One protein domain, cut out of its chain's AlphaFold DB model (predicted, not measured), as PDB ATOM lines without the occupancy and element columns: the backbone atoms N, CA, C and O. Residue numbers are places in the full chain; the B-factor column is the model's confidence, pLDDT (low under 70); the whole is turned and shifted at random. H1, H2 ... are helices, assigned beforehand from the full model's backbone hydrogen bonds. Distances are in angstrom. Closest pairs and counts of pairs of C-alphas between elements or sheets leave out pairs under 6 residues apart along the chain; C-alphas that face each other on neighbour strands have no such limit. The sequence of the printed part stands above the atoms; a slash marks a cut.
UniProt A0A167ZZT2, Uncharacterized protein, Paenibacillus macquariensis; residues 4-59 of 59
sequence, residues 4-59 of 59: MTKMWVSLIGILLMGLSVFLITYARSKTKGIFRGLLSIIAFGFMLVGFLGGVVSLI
ATOM      1  N   MET A   4      12.440  46.565  44.122       80.19
ATOM      2  CA  MET A   4      12.627  46.306  45.544       80.19
ATOM      3  C   MET A   4      13.387  44.998  45.810       80.19
ATOM      4  O   MET A   4      14.324  44.977  46.605       80.19
ATOM      5  N   THR A   5      13.062  43.913  45.101       78.50
ATOM      6  CA  THR A   5      13.758  42.625  45.250       78.50
ATOM      7  C   THR A   5      15.211  42.725  44.791       78.50
ATOM      8  O   THR A   5      16.093  42.140  45.416       78.50
ATOM      9  N   LYS A   6      15.500  43.521  43.752       69.44
ATOM     10  CA  LYS A   6      16.886  43.763  43.314       69.44
ATOM     11  C   LYS A   6      17.722  44.504  44.362       69.44
ATOM     12  O   LYS A   6      18.901  44.182  44.528       69.44
ATOM     13  N   MET A   7      17.124  45.449  45.094       84.38
ATOM     14  CA  MET A   7      17.805  46.120  46.209       84.38
ATOM     15  C   MET A   7      18.113  45.148  47.347       84.38
ATOM     16  O   MET A   7      19.253  45.094  47.801       84.38
ATOM     17  N   TRP A   8      17.138  44.336  47.759       81.25
ATOM     18  CA  TRP A   8      17.326  43.337  48.817       81.25
ATOM     19  C   TRP A   8      18.421  42.316  48.479       81.25
ATOM     20  O   TRP A   8      19.269  42.017  49.318       81.25
ATOM     21  N   VAL A   9      18.463  41.839  47.232       82.25
ATOM     22  CA  VAL A   9      19.507  40.915  46.759       82.25
ATOM     23  C   VAL A   9      20.889  41.574  46.761       82.25
ATOM     24  O   VAL A   9      21.863  40.944  47.169       82.25
ATOM     25  N   SER A  10      20.989  42.849  46.376       82.50
ATOM     26  CA  SER A  10      22.263  43.586  46.411       82.50
ATOM     27  C   SER A  10      22.771  43.783  47.842       82.50
ATOM     28  O   SER A  10      23.964  43.651  48.097       82.50
ATOM     29  N   LEU A  11      21.865  44.037  48.789       87.38
ATOM     30  CA  LEU A  11      22.180  44.205  50.210       87.38
ATOM     31  C   LEU A  11      22.753  42.913  50.814       87.38
ATOM     32  O   LEU A  11      23.792  42.941  51.474       87.38
ATOM     33  N   ILE A  12      22.127  41.773  50.509       86.69
ATOM     34  CA  ILE A  12      22.633  40.444  50.887       86.69
ATOM     35  C   ILE A  12      23.982  40.172  50.210       86.69
ATOM     36  O   ILE A  12      24.902  39.673  50.855       86.69
ATOM     37  N   GLY A  13      24.127  40.546  48.936       83.50
ATOM     38  CA  GLY A  13      25.376  40.410  48.188       83.50
ATOM     39  C   GLY A  13      26.537  41.173  48.827       83.50
ATOM     40  O   GLY A  13      27.609  40.603  49.023       83.50
ATOM     41  N   ILE A  14      26.318  42.425  49.232       86.19
ATOM     42  CA  ILE A  14      27.326  43.251  49.917       86.19
ATOM     43  C   ILE A  14      27.701  42.641  51.274       86.19
ATOM     44  O   ILE A  14      28.880  42.609  51.628       86.19
ATOM     45  N   LEU A  15      26.728  42.101  52.011       85.62
ATOM     46  CA  LEU A  15      26.968  41.444  53.297       85.62
ATOM     47  C   LEU A  15      27.822  40.174  53.136       85.62
ATOM     48  O   LEU A  15      28.768  39.953  53.894       85.62
ATOM     49  N   LEU A  16      27.551  39.386  52.091       83.50
ATOM     50  CA  LEU A  16      28.358  38.223  51.710       83.50
ATOM     51  C   LEU A  16      29.777  38.619  51.282       83.50
ATOM     52  O   LEU A  16      30.746  37.938  51.623       83.50
ATOM     53  N   MET A  17      29.907  39.728  50.553       86.25
ATOM     54  CA  MET A  17      31.189  40.257  50.097       86.25
ATOM     55  C   MET A  17      32.038  40.726  51.289       86.25
ATOM     56  O   MET A  17      33.219  40.384  51.378       86.25
ATOM     57  N   GLY A  18      31.420  41.406  52.261       82.88
ATOM     58  CA  GLY A  18      32.051  41.806  53.521       82.88
ATOM     59  C   GLY A  18      32.504  40.615  54.370       82.88
ATOM     60  O   GLY A  18      33.655  40.582  54.811       82.88
ATOM     61  N   LEU A  19      31.649  39.598  54.535       79.88
ATOM     62  CA  LEU A  19      32.005  38.354  55.234       79.88
ATOM     63  C   LEU A  19      33.168  37.629  54.557       79.88
ATOM     64  O   LEU A  19      34.095  37.185  55.231       79.88
ATOM     65  N   SER A  20      33.152  37.559  53.227       74.94
ATOM     66  CA  SER A  20      34.219  36.932  52.445       74.94
ATOM     67  C   SER A  20      35.550  37.661  52.635       74.94
ATOM     68  O   SER A  20      36.568  37.023  52.902       74.94
ATOM     69  N   VAL A  21      35.558  38.999  52.579       78.56
ATOM     70  CA  VAL A  21      36.763  39.812  52.821       78.56
ATOM     71  C   VAL A  21      37.278  39.634  54.247       78.56
ATOM     72  O   VAL A  21      38.491  39.526  54.441       78.56
ATOM     73  N   PHE A  22      36.389  39.558  55.238       76.62
ATOM     74  CA  PHE A  22      36.775  39.318  56.626       76.62
ATOM     75  C   PHE A  22      37.436  37.944  56.795       76.62
ATOM     76  O   PHE A  22      38.523  37.849  57.365       76.62
ATOM     77  N   LEU A  23      36.848  36.896  56.210       72.31
ATOM     78  CA  LEU A  23      37.399  35.538  56.192       72.31
ATOM     79  C   LEU A  23      38.766  35.480  55.499       72.31
ATOM     80  O   LEU A  23      39.704  34.895  56.037       72.31
ATOM     81  N   ILE A  24      38.915  36.140  54.348       69.88
ATOM     82  CA  ILE A  24      40.176  36.202  53.595       69.88
ATOM     83  C   ILE A  24      41.244  36.991  54.365       69.88
ATOM     84  O   ILE A  24      42.418  36.619  54.361       69.88
ATOM     85  N   THR A  25      40.865  38.082  55.031       67.81
ATOM     86  CA  THR A  25      41.791  38.922  55.810       67.81
ATOM     87  C   THR A  25      42.239  38.207  57.083       67.81
ATOM     88  O   THR A  25      43.428  38.215  57.403       67.81
ATOM     89  N   TYR A  26      41.323  37.511  57.762       61.41
ATOM     90  CA  TYR A  26      41.638  36.666  58.912       61.41
ATOM     91  C   TYR A  26      42.523  35.475  58.515       61.41
ATOM     92  O   TYR A  26      43.535  35.212  59.168       61.41
ATOM     93  N   ALA A  27      42.210  34.818  57.395       59.84
ATOM     94  CA  ALA A  27      43.046  33.768  56.825       59.84
ATOM     95  C   ALA A  27      44.447  34.292  56.473       59.84
ATOM     96  O   ALA A  27      45.427  33.627  56.785       59.84
ATOM     97  N   ARG A  28      44.569  35.507  55.914       57.16
ATOM     98  CA  ARG A  28      45.869  36.138  55.623       57.16
ATOM     99  C   ARG A  28      46.673  36.493  56.873       57.16
ATOM    100  O   ARG A  28      47.891  36.328  56.864       57.16
ATOM    101  N   SER A  29      46.018  36.974  57.928       57.53
ATOM    102  CA  SER A  29      46.679  37.403  59.169       57.53
ATOM    103  C   SER A  29      47.352  36.237  59.905       57.53
ATOM    104  O   SER A  29      48.419  36.400  60.498       57.53
ATOM    105  N   LYS A  30      46.785  35.025  59.822       52.12
ATOM    106  CA  LYS A  30      47.281  33.878  60.595       52.12
ATOM    107  C   LYS A  30      48.408  33.066  59.957       52.12
ATOM    108  O   LYS A  30      48.899  32.145  60.607       52.12
ATOM    109  N   THR A  31      48.819  33.320  58.714       48.00
ATOM    110  CA  THR A  31      49.453  32.236  57.953       48.00
ATOM    111  C   THR A  31      50.788  32.592  57.298       48.00
ATOM    112  O   THR A  31      50.854  33.180  56.218       48.00
ATOM    113  N   LYS A  32      51.878  32.164  57.955       53.62
ATOM    114  CA  LYS A  32      53.248  32.129  57.417       53.62
ATOM    115  C   LYS A  32      53.426  30.935  56.458       53.62
ATOM    116  O   LYS A  32      53.000  29.823  56.755       53.62
ATOM    117  N   GLY A  33      54.090  31.163  55.322       60.09
ATOM    118  CA  GLY A  33      54.637  30.121  54.435       60.09
ATOM    119  C   GLY A  33      53.633  29.427  53.506       60.09
ATOM    120  O   GLY A  33      53.581  29.738  52.320       60.09
ATOM    121  N   ILE A  34      52.834  28.494  54.028       61.41
ATOM    122  CA  ILE A  34      52.041  27.534  53.224       61.41
ATOM    123  C   ILE A  34      50.779  28.170  52.628       61.41
ATOM    124  O   ILE A  34      50.456  27.982  51.457       61.41
ATOM    125  N   PHE A  35      50.096  29.009  53.396       62.09
ATOM    126  CA  PHE A  35      48.925  29.729  52.894       62.09
ATOM    127  C   PHE A  35      49.268  30.805  51.870       62.09
ATOM    128  O   PHE A  35      48.382  31.226  51.142       62.09
ATOM    129  N   ARG A  36      50.525  31.254  51.774       61.62
ATOM    130  CA  ARG A  36      50.936  32.176  50.706       61.62
ATOM    131  C   ARG A  36      50.850  31.477  49.344       61.62
ATOM    132  O   ARG A  36      50.382  32.080  48.385       61.62
ATOM    133  N   GLY A  37      51.209  30.190  49.298       64.94
ATOM    134  CA  GLY A  37      51.011  29.331  48.129       64.94
ATOM    135  C   GLY A  37      49.532  29.050  47.857       64.94
ATOM    136  O   GLY A  37      49.070  29.244  46.735       64.94
ATOM    137  N   LEU A  38      48.764  28.693  48.890       71.38
ATOM    138  CA  LEU A  38      47.327  28.433  48.744       71.38
ATOM    139  C   LEU A  38      46.546  29.682  48.296       71.38
ATOM    140  O   LEU A  38      45.690  29.596  47.422       71.38
ATOM    141  N   LEU A  39      46.885  30.859  48.826       67.12
ATOM    142  CA  LEU A  39      46.288  32.133  48.427       67.12
ATOM    143  C   LEU A  39      46.664  32.505  46.989       67.12
ATOM    144  O   LEU A  39      45.834  33.059  46.278       67.12
ATOM    145  N   SER A  40      47.874  32.166  46.538       66.06
ATOM    146  CA  SER A  40      48.275  32.362  45.142       66.06
ATOM    147  C   SER A  40      47.501  31.447  44.187       66.06
ATOM    148  O   SER A  40      47.118  31.895  43.111       66.06
ATOM    149  N   ILE A  41      47.219  30.201  44.584       76.81
ATOM    150  CA  ILE A  41      46.385  29.260  43.816       76.81
ATOM    151  C   ILE A  41      44.936  29.753  43.741       76.81
ATOM    152  O   ILE A  41      44.340  29.771  42.666       76.81
ATOM    153  N   ILE A  42      44.379  30.207  44.865       75.56
ATOM    154  CA  ILE A  42      43.022  30.766  44.915       75.56
ATOM    155  C   ILE A  42      42.939  32.058  44.089       75.56
ATOM    156  O   ILE A  42      41.971  32.244  43.359       75.56
ATOM    157  N   ALA A  43      43.956  32.924  44.149       71.06
ATOM    158  CA  ALA A  43      44.039  34.123  43.315       71.06
ATOM    159  C   ALA A  43      44.082  33.775  41.819       71.06
ATOM    160  O   ALA A  43      43.398  34.417  41.027       71.06
ATOM    161  N   PHE A  44      44.809  32.720  41.441       79.69
ATOM    162  CA  PHE A  44      44.808  32.192  40.075       79.69
ATOM    163  C   PHE A  44      43.418  31.698  39.644       79.69
ATOM    164  O   PHE A  44      42.959  32.009  38.547       79.69
ATOM    165  N   GLY A  45      42.713  30.977  40.521       79.44
ATOM    166  CA  GLY A  45      41.343  30.521  40.270       79.44
ATOM    167  C   GLY A  45      40.348  31.675  40.120       79.44
ATOM    168  O   GLY A  45      39.557  31.694  39.181       79.44
ATOM    169  N   PHE A  46      40.429  32.684  40.991       77.62
ATOM    170  CA  PHE A  46      39.614  33.897  40.884       77.62
ATOM    171  C   PHE A  46      39.923  34.702  39.622       77.62
ATOM    172  O   PHE A  46      39.005  35.260  39.029       77.62
ATOM    173  N   MET A  47      41.184  34.745  39.182       82.44
ATOM    174  CA  MET A  47      41.563  35.387  37.923       82.44
ATOM    175  C   MET A  47      40.902  34.693  36.726       82.44
ATOM    176  O   MET A  47      40.370  35.372  35.855       82.44
ATOM    177  N   LEU A  48      40.855  33.356  36.713       83.06
ATOM    178  CA  LEU A  48      40.159  32.592  35.674       83.06
ATOM    179  C   LEU A  48      38.648  32.827  35.701       83.06
ATOM    180  O   LEU A  48      38.057  33.115  34.664       83.06
ATOM    181  N   VAL A  49      38.023  32.761  36.878       80.25
ATOM    182  CA  VAL A  49      36.580  33.006  37.023       80.25
ATOM    183  C   VAL A  49      36.223  34.447  36.655       80.25
ATOM    184  O   VAL A  49      35.230  34.670  35.972       80.25
ATOM    185  N   GLY A  50      37.042  35.423  37.050       77.69
ATOM    186  CA  GLY A  50      36.870  36.826  36.678       77.69
ATOM    187  C   GLY A  50      37.055  37.062  35.179       77.69
ATOM    188  O   GLY A  50      36.309  37.839  34.592       77.69
ATOM    189  N   PHE A  51      37.990  36.357  34.542       78.94
ATOM    190  CA  PHE A  51      38.193  36.422  33.098       78.94
ATOM    191  C   PHE A  51      37.013  35.812  32.331       78.94
ATOM    192  O   PHE A  51      36.444  36.466  31.464       78.94
ATOM    193  N   LEU A  52      36.580  34.601  32.695       80.56
ATOM    194  CA  LEU A  52      35.407  33.942  32.109       80.56
ATOM    195  C   LEU A  52      34.120  34.741  32.350       80.56
ATOM    196  O   LEU A  52      33.352  34.956  31.419       80.56
ATOM    197  N   GLY A  53      33.903  35.231  33.571       77.06
ATOM    198  CA  GLY A  53      32.763  36.083  33.908       77.06
ATOM    199  C   GLY A  53      32.794  37.429  33.181       77.06
ATOM    200  O   GLY A  53      31.754  37.904  32.737       77.06
ATOM    201  N   GLY A  54      33.977  38.020  32.996       76.38
ATOM    202  CA  GLY A  54      34.161  39.239  32.209       76.38
ATOM    203  C   GLY A  54      33.853  39.034  30.726       76.38
ATOM    204  O   GLY A  54      33.185  39.868  30.126       76.38
ATOM    205  N   VAL A  55      34.266  37.901  30.151       76.50
ATOM    206  CA  VAL A  55      33.946  37.529  28.762       76.50
ATOM    207  C   VAL A  55      32.448  37.268  28.591       76.50
ATOM    208  O   VAL A  55      31.858  37.753  27.632       76.50
ATOM    209  N   VAL A  56      31.813  36.568  29.534       76.75
ATOM    210  CA  VAL A  56      30.356  36.349  29.531       76.75
ATOM    211  C   VAL A  56      29.583  37.655  29.729       76.75
ATOM    212  O   VAL A  56      28.491  37.786  29.205       76.75
ATOM    213  N   SER A  57      30.134  38.630  30.455       66.25
ATOM    214  CA  SER A  57      29.518  39.954  30.618       66.25
ATOM    215  C   SER A  57      29.700  40.871  29.402       66.25
ATOM    216  O   SER A  57      29.023  41.896  29.321       66.25
ATOM    217  N   LEU A  58      30.663  40.572  28.527       71.56
ATOM    218  CA  LEU A  58      30.921  41.320  27.294       71.56
ATOM    219  C   LEU A  58      30.067  40.831  26.113       71.56
ATOM    220  O   LEU A  58      30.010  41.522  25.096       71.56
ATOM    221  N   ILE A  59      29.435  39.663  26.248       61.75
ATOM    222  CA  ILE A  59      28.476  39.060  25.312       61.75
ATOM    223  C   ILE A  59      27.050  39.336  25.789       61.75
ATOM    224  O   ILE A  59      26.203  39.614  24.912       61.75
TER     225      ILE A  59
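AT A GLANCE: This is residues 4 to 59 of the 59 residues of an uncharacterized protein of Paenibacillus macquariensis (UniProt A0A167ZZT2). Two long helices, H1 and then H2, open as a narrow V, meeting near the bend at residues 30 to 33 and spreading toward their far ends, with the space between the arms empty. The printed part has 56 residues with two named helices and no named strand, in the class all helix. It is only just loose, close to extended, with a radius of gyration of the C-alphas of 14.9 A, and flat, spanning 45 by 27 by 7 A.

IN THESE COORDINATES: Find C-alpha 4 at (12.627, 46.306, 45.544); from there H1, residues 4 to 29, runs 37.7 A to C-alpha 29 at (46.679, 37.403, 59.169). After four residues H2, residues 34 to 58, runs 36.2 A to C-alpha 58 at (30.921, 41.320, 27.294).

HOW THE PARTS SIT: Look at Arg 28 and Phe 35, the closest C-alphas of H1 and H2, 7.6 A apart: the helices are close but not clearly touching. They run opposite ways at a shallow tilt of 26 degrees. In H1 and H2 every O i to N i+4 pair is within hydrogen-bond range.

THE WHOLE: The two C-alphas farthest apart are those of Met 4 and Gly 33, 45.9 A. The printed part has no cut, and its link is tight. Mean pLDDT of the printed part is 73.5; residues 24 to 37 are among those under 70.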